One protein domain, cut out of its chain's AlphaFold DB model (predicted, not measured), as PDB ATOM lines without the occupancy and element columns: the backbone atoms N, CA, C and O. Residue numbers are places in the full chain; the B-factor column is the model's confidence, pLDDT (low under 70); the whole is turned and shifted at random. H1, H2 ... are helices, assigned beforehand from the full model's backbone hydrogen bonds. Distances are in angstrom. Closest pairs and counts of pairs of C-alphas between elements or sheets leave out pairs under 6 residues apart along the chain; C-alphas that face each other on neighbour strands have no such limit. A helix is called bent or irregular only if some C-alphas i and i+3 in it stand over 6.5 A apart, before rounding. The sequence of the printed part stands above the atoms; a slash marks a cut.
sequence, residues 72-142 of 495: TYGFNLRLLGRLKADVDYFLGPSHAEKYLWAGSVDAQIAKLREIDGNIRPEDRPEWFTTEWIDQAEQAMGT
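This is residues 72 to 142 of the 495 residues of the protein "LPD11 domain-containing protein" of Bifidobacterium pseudocatenulatum (UniProt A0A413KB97). Three helices make an up-and-down bundle, each running against the one before: H2 and H3 lie side by side, and the longest, H1, slants past both. The printed part has 71 residues with three named helices, H1, H2, H3 in order, and no named strand: all helix. It is compact, with a radius of gyration of the C-alphas of 11.5 A, and spans 33 by 22 by 17 A.

Start at H1, residues 72 to 94; its residues 76 to 83 alone touch H2, residues 105 to 118, as a hairpin at a shallow tilt of 32 degrees, closest at C-alphas 76 and 115, 6.8 A. Its residues 87 to 91 alone touch H3, residues 130 to 140, the same way, at an only just steep 36 degrees, closest at C-alphas 91 and 140, 6.6 A. The hairpin H2 and H3 touch at a shallow 7 degrees, closest at C-alphas 109 and 137, 6.2 A. Every O i to N i+4 pair is within hydrogen-bond range in H2 and H3, 16 of 19 in H1.

Find C-alpha 72 at (343.303, 218.096, 333.888); H1 runs 29.7 A, irregular, with C-alphas 91 and 94 7.2 A apart. H2 runs 20.0 A; H3 runs 15.0 A to C-alpha 140 at (364.799, 230.806, 342.159).

The farthest C-alphas, 94 and 122, are 33.4 A apart. The printed part has no cut; the link H2 to H3 is long. Confidence is under 70 at 25 residues, among them 89 to 100.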
ATOM      1  N   THR A  72     341.914 217.836 333.487       53.97
ATOM      2  CA  THR A  72     343.303 218.096 333.888       53.97
ATOM      3  C   THR A  72     343.978 219.120 332.976       53.97
ATOM      4  O   THR A  72     344.813 219.892 333.426       53.97
ATOM      5  N   TYR A  73     343.600 219.164 331.696       54.38
ATOM      6  CA  TYR A  73     344.230 220.043 330.716       54.38
ATOM      7  C   TYR A  73     343.894 221.522 330.917       54.38
ATOM      8  O   TYR A  73     344.788 222.362 331.012       54.38
ATOM      9  N   GLY A  74     342.600 221.833 331.043       57.19
ATOM     10  CA  GLY A  74     342.143 223.192 331.345       57.19
ATOM     11  C   GLY A  74     342.609 223.663 332.726       57.19
ATOM     12  O   GLY A  74     342.943 224.834 332.899       57.19
ATOM     13  N   PHE A  75     342.697 222.738 333.685       65.25
ATOM     14  CA  PHE A  75     343.284 222.987 334.999       65.25
ATOM     15  C   PHE A  75     344.780 223.330 334.910       65.25
ATOM     16  O   PHE A  75     345.195 224.348 335.457       65.25
ATOM     17  N   ASN A  76     345.576 222.555 334.164       68.50
ATOM     18  CA  ASN A  76     347.017 222.787 334.007       68.50
ATOM     19  C   ASN A  76     347.329 224.146 333.370       68.50
ATOM     20  O   ASN A  76     348.270 224.808 333.793       68.50
ATOM     21  N   LEU A  77     346.529 224.598 332.397       72.19
ATOM     22  CA  LEU A  77     346.707 225.911 331.766       72.19
ATOM     23  C   LEU A  77     346.428 227.076 332.733       72.19
ATOM     24  O   LEU A  77     347.153 228.069 332.720       72.19
ATOM     25  N   ARG A  78     345.417 226.956 333.606       73.88
ATOM     26  CA  ARG A  78     345.154 227.958 334.662       73.88
ATOM     27  C   ARG A  78     346.215 227.919 335.758       73.88
ATOM     28  O   ARG A  78     346.694 228.970 336.179       73.88
ATOM     29  N   LEU A  79     346.610 226.715 336.175       75.00
ATOM     30  CA  LEU A  79     347.686 226.503 337.139       75.00
ATOM     31  C   LEU A  79     348.995 227.114 336.628       75.00
ATOM     32  O   LEU A  79     349.691 227.765 337.392       75.00
ATOM     33  N   LEU A  80     349.291 226.999 335.333       79.88
ATOM     34  CA  LEU A  80     350.499 227.561 334.734       79.88
ATOM     35  C   LEU A  80     350.581 229.092 334.872       79.88
ATOM     36  O   LEU A  80     351.648 229.624 335.178       79.88
ATOM     37  N   GLY A  81     349.456 229.797 334.717       76.44
ATOM     38  CA  GLY A  81     349.382 231.239 334.973       76.44
ATOM     39  C   GLY A  81     349.657 231.594 336.437       76.44
ATOM     40  O   GLY A  81     350.368 232.558 336.716       76.44
ATOM     41  N   ARG A  82     349.159 230.776 337.374       76.88
ATOM     42  CA  ARG A  82     349.418 230.948 338.809       76.88
ATOM     43  C   ARG A  82     350.876 230.666 339.171       76.88
ATOM     44  O   ARG A  82     351.497 231.494 339.825       76.88
ATOM     45  N   LEU A  83     351.431 229.547 338.702       79.56
ATOM     46  CA  LEU A  83     352.825 229.180 338.957       79.56
ATOM     47  C   LEU A  83     353.781 230.257 338.432       79.56
ATOM     48  O   LEU A  83     354.757 230.567 339.106       79.56
ATOM     49  N   LYS A  84     353.482 230.865 337.274       82.50
ATOM     50  CA  LYS A  84     354.245 232.004 336.754       82.50
ATOM     51  C   LYS A  84     354.155 233.234 337.659       82.50
ATOM     52  O   LYS A  84     355.186 233.835 337.933       82.50
ATOM     53  N   ALA A  85     352.963 233.602 338.126       72.19
ATOM     54  CA  ALA A  85     352.799 234.738 339.032       72.19
ATOM     55  C   ALA A  85     353.556 234.536 340.356       72.19
ATOM     56  O   ALA A  85     354.172 235.474 340.855       72.19
ATOM     57  N   ASP A  86     353.564 233.310 340.888       70.81
ATOM     58  CA  ASP A  86     354.319 232.981 342.098       70.81
ATOM     59  C   ASP A  86     355.837 233.038 341.857       70.81
ATOM     60  O   ASP A  86     356.559 233.547 342.706       70.81
ATOM     61  N   VAL A  87     356.319 232.577 340.693       75.88
ATOM     62  CA  VAL A  87     357.729 232.714 340.275       75.88
ATOM     63  C   VAL A  87     358.106 234.192 340.142       75.88
ATOM     64  O   VAL A  87     359.117 234.612 340.691       75.88
ATOM     65  N   ASP A  88     357.284 235.003 339.473       72.81
ATOM     66  CA  ASP A  88     357.535 236.439 339.292       72.81
ATOM     67  C   ASP A  88     357.510 237.191 340.642       72.81
ATOM     68  O   ASP A  88     358.311 238.098 340.867       72.81
ATOM     69  N   TYR A  89     356.630 236.802 341.571       64.62
ATOM     70  CA  TYR A  89     356.558 237.375 342.920       64.62
ATOM     71  C   TYR A  89     357.723 236.928 343.814       64.62
ATOM     72  O   TYR A  89     358.260 237.724 344.592       64.62
ATOM     73  N   PHE A  90     358.142 235.666 343.683       65.00
ATOM     74  CA  PHE A  90     359.316 235.122 344.355       65.00
ATOM     75  C   PHE A  90     360.599 235.799 343.866       65.00
ATOM     76  O   PHE A  90     361.432 236.158 344.686       65.00
ATOM     77  N   LEU A  91     360.745 236.022 342.558       64.12
ATOM     78  CA  LEU A  91     361.895 236.719 341.966       64.12
ATOM     79  C   LEU A  91     361.835 238.250 342.122       64.12
ATOM     80  O   LEU A  91     362.828 238.921 341.852       64.12
ATOM     81  N   GLY A  92     360.679 238.789 342.512       53.88
ATOM     82  CA  GLY A  92     360.437 240.210 342.736       53.88
ATOM     83  C   GLY A  92     360.527 240.594 344.221       53.88
ATOM     84  O   GLY A  92     361.595 240.525 344.802       53.88
ATOM     85  N   PRO A  93     359.444 241.056 344.866       43.09
ATOM     86  CA  PRO A  93     359.535 241.705 346.177       43.09
ATOM     87  C   PRO A  93     359.673 240.759 347.380       43.09
ATOM     88  O   PRO A  93     359.932 241.239 348.482       43.09
ATOM     89  N   SER A  94     359.431 239.447 347.238       51.19
ATOM     90  CA  SER A  94     359.234 238.590 348.416       51.19
ATOM     91  C   SER A  94     360.305 237.537 348.679       51.19
ATOM     92  O   SER A  94     360.514 237.247 349.858       51.19
ATOM     93  N   HIS A  95     360.894 236.903 347.657       52.12
ATOM     94  CA  HIS A  95     361.865 235.798 347.793       52.12
ATOM     95  C   HIS A  95     361.492 234.694 348.804       52.12
ATOM     96  O   HIS A  95     362.361 233.991 349.316       52.12
ATOM     97  N   ALA A  96     360.205 234.547 349.138       49.69
ATOM     98  CA  ALA A  96     359.762 233.700 350.233       49.69
ATOM     99  C   ALA A  96     358.991 232.498 349.695       49.69
ATOM    100  O   ALA A  96     357.927 232.637 349.089       49.69
ATOM    101  N   GLU A  97     359.506 231.306 349.988       55.97
ATOM    102  CA  GLU A  97     358.946 230.031 349.523       55.97
ATOM    103  C   GLU A  97     357.510 229.790 350.004       55.97
ATOM    104  O   GLU A  97     356.738 229.106 349.339       55.97
ATOM    105  N   LYS A  98     357.105 230.430 351.110       52.19
ATOM    106  CA  LYS A  98     355.730 230.384 351.636       52.19
ATOM    107  C   LYS A  98     354.663 230.895 350.662       52.19
ATOM    108  O   LYS A  98     353.491 230.590 350.856       52.19
ATOM    109  N   TYR A  99     355.048 231.695 349.668       56.19
ATOM    110  CA  TYR A  99     354.128 232.218 348.656       56.19
ATOM    111  C   TYR A  99     354.159 231.420 347.353       56.19
ATOM    112  O   TYR A  99     353.369 231.700 346.454       56.19
ATOM    113  N   LEU A 100     355.030 230.413 347.252       67.88
ATOM    114  CA  LEU A 100     354.996 229.467 346.149       67.88
ATOM    115  C   LEU A 100     353.800 228.537 346.330       67.88
ATOM    116  O   LEU A 100     353.612 227.960 347.402       67.88
ATOM    117  N   TRP A 101     353.023 228.335 345.268       76.75
ATOM    118  CA  TRP A 101     351.911 227.385 345.268       76.75
ATOM    119  C   TRP A 101     352.325 225.977 345.723       76.75
ATOM    120  O   TRP A 101     351.593 225.332 346.474       76.75
ATOM    121  N   ALA A 102     353.513 225.515 345.322       66.94
ATOM    122  CA  ALA A 102     354.040 224.207 345.713       66.94
ATOM    123  C   ALA A 102     354.723 224.193 347.098       66.94
ATOM    124  O   ALA A 102     355.146 223.137 347.565       66.94
ATOM    125  N   GLY A 103     354.857 225.351 347.751       49.28
ATOM    126  CA  GLY A 103     355.434 225.492 349.090       49.28
ATOM    127  C   GLY A 103     356.958 225.353 349.192       49.28
ATOM    128  O   GLY A 103     357.484 225.510 350.288       49.28
ATOM    129  N   SER A 104     357.663 225.064 348.094       55.62
ATOM    130  CA  SER A 104     359.132 225.109 348.001       55.62
ATOM    131  C   SER A 104     359.579 225.327 346.558       55.62
ATOM    132  O   SER A 104     358.822 225.032 345.627       55.62
ATOM    133  N   VAL A 105     360.808 225.814 346.363       64.19
ATOM    134  CA  VAL A 105     361.394 226.008 345.023       64.19
ATOM    135  C   VAL A 105     361.476 224.680 344.269       64.19
ATOM    136  O   VAL A 105     360.998 224.588 343.139       64.19
ATOM    137  N   ASP A 106     361.982 223.625 344.913       70.00
ATOM    138  CA  ASP A 106     362.136 222.303 344.295       70.00
ATOM    139  C   ASP A 106     360.792 221.714 343.846       70.00
ATOM    140  O   ASP A 106     360.664 221.210 342.728       70.00
ATOM    141  N   ALA A 107     359.756 221.815 344.688       68.56
ATOM    142  CA  ALA A 107     358.421 221.329 344.343       68.56
ATOM    143  C   ALA A 107     357.762 222.185 343.248       68.56
ATOM    144  O   ALA A 107     357.067 221.649 342.380       68.56
ATOM    145  N   GLN A 108     358.005 223.500 343.245       76.62
ATOM    146  CA  GLN A 108     357.492 224.419 342.227       76.62
ATOM    147  C   GLN A 108     358.105 224.104 340.855       76.62
ATOM    148  O   GLN A 108     357.381 223.970 339.865       76.62
ATOM    149  N   ILE A 109     359.426 223.916 340.801       82.50
ATOM    150  CA  ILE A 109     360.154 223.533 339.587       82.50
ATOM    151  C   ILE A 109     359.753 222.137 339.113       82.50
ATOM    152  O   ILE A 109     359.488 221.947 337.923       82.50
ATOM    153  N   ALA A 110     359.634 221.168 340.025       77.81
ATOM    154  CA  ALA A 110     359.153 219.831 339.689       77.81
ATOM    155  C   ALA A 110     357.757 219.884 339.050       77.81
ATOM    156  O   ALA A 110     357.519 219.217 338.040       77.81
ATOM    157  N   LYS A 111     356.860 220.736 339.569       74.88
ATOM    158  CA  LYS A 111     355.521 220.925 339.001       74.88
ATOM    159  C   LYS A 111     355.548 221.587 337.624       74.88
ATOM    160  O   LYS A 111     354.813 221.160 336.735       74.88
ATOM    161  N   LEU A 112     356.410 222.582 337.407       84.44
ATOM    162  CA  LEU A 112     356.604 223.194 336.086       84.44
ATOM    163  C   LEU A 112     357.125 222.163 335.070       84.44
ATOM    164  O   LEU A 112     356.575 222.062 333.974       84.44
ATOM    165  N   ARG A 113     358.108 221.334 335.443       84.69
ATOM    166  CA  ARG A 113     358.631 220.248 334.588       84.69
ATOM    167  C   ARG A 113     357.578 219.168 334.301       84.69
ATOM    168  O   ARG A 113     357.516 218.648 333.189       84.69
ATOM    169  N   GLU A 114     356.721 218.849 335.272       80.88
ATOM    170  CA  GLU A 114     355.593 217.926 335.087       80.88
ATOM    171  C   GLU A 114     354.579 218.467 334.065       80.88
ATOM    172  O   GLU A 114     354.125 217.731 333.186       80.88
ATOM    173  N   ILE A 115     354.247 219.760 334.144       80.06
ATOM    174  CA  ILE A 115     353.337 220.411 333.192       80.06
ATOM    175  C   ILE A 115     353.981 220.498 331.801       80.06
ATOM    176  O   ILE A 115     353.302 220.211 330.816       80.06
ATOM    177  N   ASP A 116     355.277 220.809 331.702       83.19
ATOM    178  CA  ASP A 116     356.025 220.835 330.434       83.19
ATOM    179  C   ASP A 116     355.990 219.485 329.701       83.19
ATOM    180  O   ASP A 116     355.821 219.447 328.479       83.19
ATOM    181  N   GLY A 117     356.083 218.377 330.448       81.25
ATOM    182  CA  GLY A 117     356.000 217.017 329.907       81.25
ATOM    183  C   GLY A 117     354.588 216.563 329.516       81.25
ATOM    184  O   GLY A 117     354.447 215.665 328.685       81.25
ATOM    185  N   ASN A 118     353.547 217.181 330.088       75.50
ATOM    186  CA  ASN A 118     352.145 216.796 329.884       75.50
ATOM    187  C   ASN A 118     351.364 217.740 328.951       75.50
ATOM    188  O   ASN A 118     350.284 217.367 328.478       75.50
ATOM    189  N   ILE A 119     351.865 218.951 328.687       76.25
ATOM    190  CA  ILE A 119     351.226 219.914 327.783       76.25
ATOM    191  C   ILE A 119     351.503 219.557 326.321       76.25
ATOM    192  O   ILE A 119     352.594 219.107 325.961       76.25
ATOM    193  N   ARG A 120     350.516 219.769 325.447       75.19
ATOM    194  CA  ARG A 120     350.728 219.577 324.013       75.19
ATOM    195  C   ARG A 120     351.545 220.741 323.449       75.19
ATOM    196  O   ARG A 120     351.306 221.878 323.854       75.19
ATOM    197  N   PRO A 121     352.466 220.497 322.500       70.94
ATOM    198  CA  PRO A 121     353.276 221.559 321.905       70.94
ATOM    199  C   PRO A 121     352.442 222.694 321.298       70.94
ATOM    200  O   PRO A 121     352.847 223.846 321.368       70.94
ATOM    201  N   GLU A 122     351.284 222.372 320.720       72.81
ATOM    202  CA  GLU A 122     350.374 223.330 320.080       72.81
ATOM    203  C   GLU A 122     349.648 224.291 321.036       72.81
ATOM    204  O   GLU A 122     349.254 225.369 320.603       72.81
ATOM    205  N   ASP A 123     349.494 223.933 322.311       73.38
ATOM    206  CA  ASP A 123     348.796 224.756 323.314       73.38
ATOM    207  C   ASP A 123     349.760 225.315 324.375       73.38
ATOM    208  O   ASP A 123     349.349 225.966 325.338       73.38
ATOM    209  N   ARG A 124     351.056 225.032 324.218       77.25
ATOM    210  CA  ARG A 124     352.119 225.563 325.061       77.25
ATOM    211  C   ARG A 124     352.219 227.078 324.843       77.25
ATOM    212  O   ARG A 124     352.438 227.505 323.708       77.25
ATOM    213  N   PRO A 125     352.111 227.900 325.900       80.62
ATOM    214  CA  PRO A 125     352.355 229.332 325.782       80.62
ATOM    215  C   PRO A 125     353.781 229.617 325.301       80.62
ATOM    216  O   PRO A 125     354.718 228.954 325.736       80.62
ATOM    217  N   GLU A 126     353.968 230.644 324.470       80.62
ATOM    218  CA  GLU A 126     355.285 230.966 323.890       80.62
ATOM    219  C   GLU A 126     356.362 231.283 324.937       80.62
ATOM    220  O   GLU A 126     357.540 231.020 324.715       80.62
ATOM    221  N   TRP A 127     355.963 231.820 326.091       82.69
ATOM    222  CA  TRP A 127     356.874 232.108 327.199       82.69
ATOM    223  C   TRP A 127     357.279 230.853 327.985       82.69
ATOM    224  O   TRP A 127     358.299 230.867 328.666       82.69
ATOM    225  N   PHE A 128     356.482 229.781 327.923       85.06
ATOM    226  CA  PHE A 128     356.670 228.586 328.739       85.06
ATOM    227  C   PHE A 128     357.490 227.548 327.977       85.06
ATOM    228  O   PHE A 128     356.961 226.649 327.325       85.06
ATOM    229  N   THR A 129     358.807 227.700 328.037       87.38
ATOM    230  CA  THR A 129     359.771 226.795 327.405       87.38
ATOM    231  C   THR A 129     360.572 226.039 328.458       87.38
ATOM    232  O   THR A 129     360.704 226.488 329.593       87.38
ATOM    233  N   THR A 130     361.161 224.903 328.080       86.00
ATOM    234  CA  THR A 130     362.084 224.172 328.962       86.00
ATOM    235  C   THR A 130     363.257 225.064 329.392       86.00
ATOM    236  O   THR A 130     363.619 225.056 330.560       86.00
ATOM    237  N   GLU A 131     363.762 225.924 328.497       87.31
ATOM    238  CA  GLU A 131     364.785 226.933 328.819       87.31
ATOM    239  C   GLU A 131     364.298 227.955 329.855       87.31
ATOM    240  O   GLU A 131     365.056 228.337 330.741       87.31
ATOM    241  N   TRP A 132     363.033 228.385 329.780       88.81
ATOM    242  CA  TRP A 132     362.445 229.273 330.784       88.81
ATOM    243  C   TRP A 132     362.322 228.582 332.144       88.81
ATOM    244  O   TRP A 132     362.580 229.208 333.165       88.81
ATOM    245  N   ILE A 133     361.971 227.291 332.174       85.88
ATOM    246  CA  ILE A 133     361.916 226.506 333.418       85.88
ATOM    247  C   ILE A 133     363.316 226.356 334.012       85.88
ATOM    248  O   ILE A 133     363.474 226.552 335.212       85.88
ATOM    249  N   ASP A 134     364.327 226.074 333.187       85.69
ATOM    250  CA  ASP A 134     365.725 226.004 333.624       85.69
ATOM    251  C   ASP A 134     366.215 227.375 334.133       85.69
ATOM    252  O   ASP A 134     366.890 227.457 335.157       85.69
ATOM    253  N   GLN A 135     365.825 228.475 333.476       79.44
ATOM    254  CA  GLN A 135     366.122 229.837 333.931       79.44
ATOM    255  C   GLN A 135     365.408 230.171 335.248       79.44
ATOM    256  O   GLN A 135     366.005 230.807 336.113       79.44
ATOM    257  N   ALA A 136     364.153 229.753 335.415       79.81
ATOM    258  CA  ALA A 136     363.391 229.940 336.645       79.81
ATOM    259  C   ALA A 136     363.968 229.094 337.788       79.81
ATOM    260  O   ALA A 136     364.080 229.584 338.904       79.81
ATOM    261  N   GLU A 137     364.395 227.860 337.516       82.38
ATOM    262  CA  GLU A 137     365.109 227.006 338.469       82.38
ATOM    263  C   GLU A 137     366.428 227.641 338.884       82.38
ATOM    264  O   GLU A 137     366.741 227.681 340.067       82.38
ATOM    265  N   GLN A 138     367.167 228.217 337.938       71.31
ATOM    266  CA  GLN A 138     368.422 228.889 338.239       71.31
ATOM    267  C   GLN A 138     368.217 230.204 339.006       71.31
ATOM    268  O   GLN A 138     368.947 230.478 339.952       71.31
ATOM    269  N   ALA A 139     367.210 231.002 338.642       68.12
ATOM    270  CA  ALA A 139     366.914 232.278 339.289       68.12
ATOM    271  C   ALA A 139     366.291 232.104 340.684       68.12
ATOM    272  O   ALA A 139     366.614 232.855 341.604       68.12
ATOM    273  N   MET A 140     365.411 231.112 340.861       72.62
ATOM    274  CA  MET A 140     364.799 230.806 342.159       72.62
ATOM    275  C   MET A 140     365.705 229.946 343.038       72.62
ATOM    276  O   MET A 140     365.644 230.035 344.262       72.62
ATOM    277  N   GLY A 141     366.556 229.135 342.411       61.41
ATOM    278  CA  GLY A 141     367.496 228.237 343.059       61.41
ATOM    279  C   GLY A 141     368.637 228.945 343.777       61.41
ATOM    280  O   GLY A 141     369.302 228.253 344.542       61.41
ATOM    281  N   THR A 142     368.863 230.263 343.555       55.88
ATOM    282  CA  THR A 142     369.482 231.275 344.465       55.88
ATOM    283  C   THR A 142     370.190 232.448 343.740       55.88
ATOM    284  O   THR A 142     370.622 232.301 342.602       55.88
TER     285      THR A 142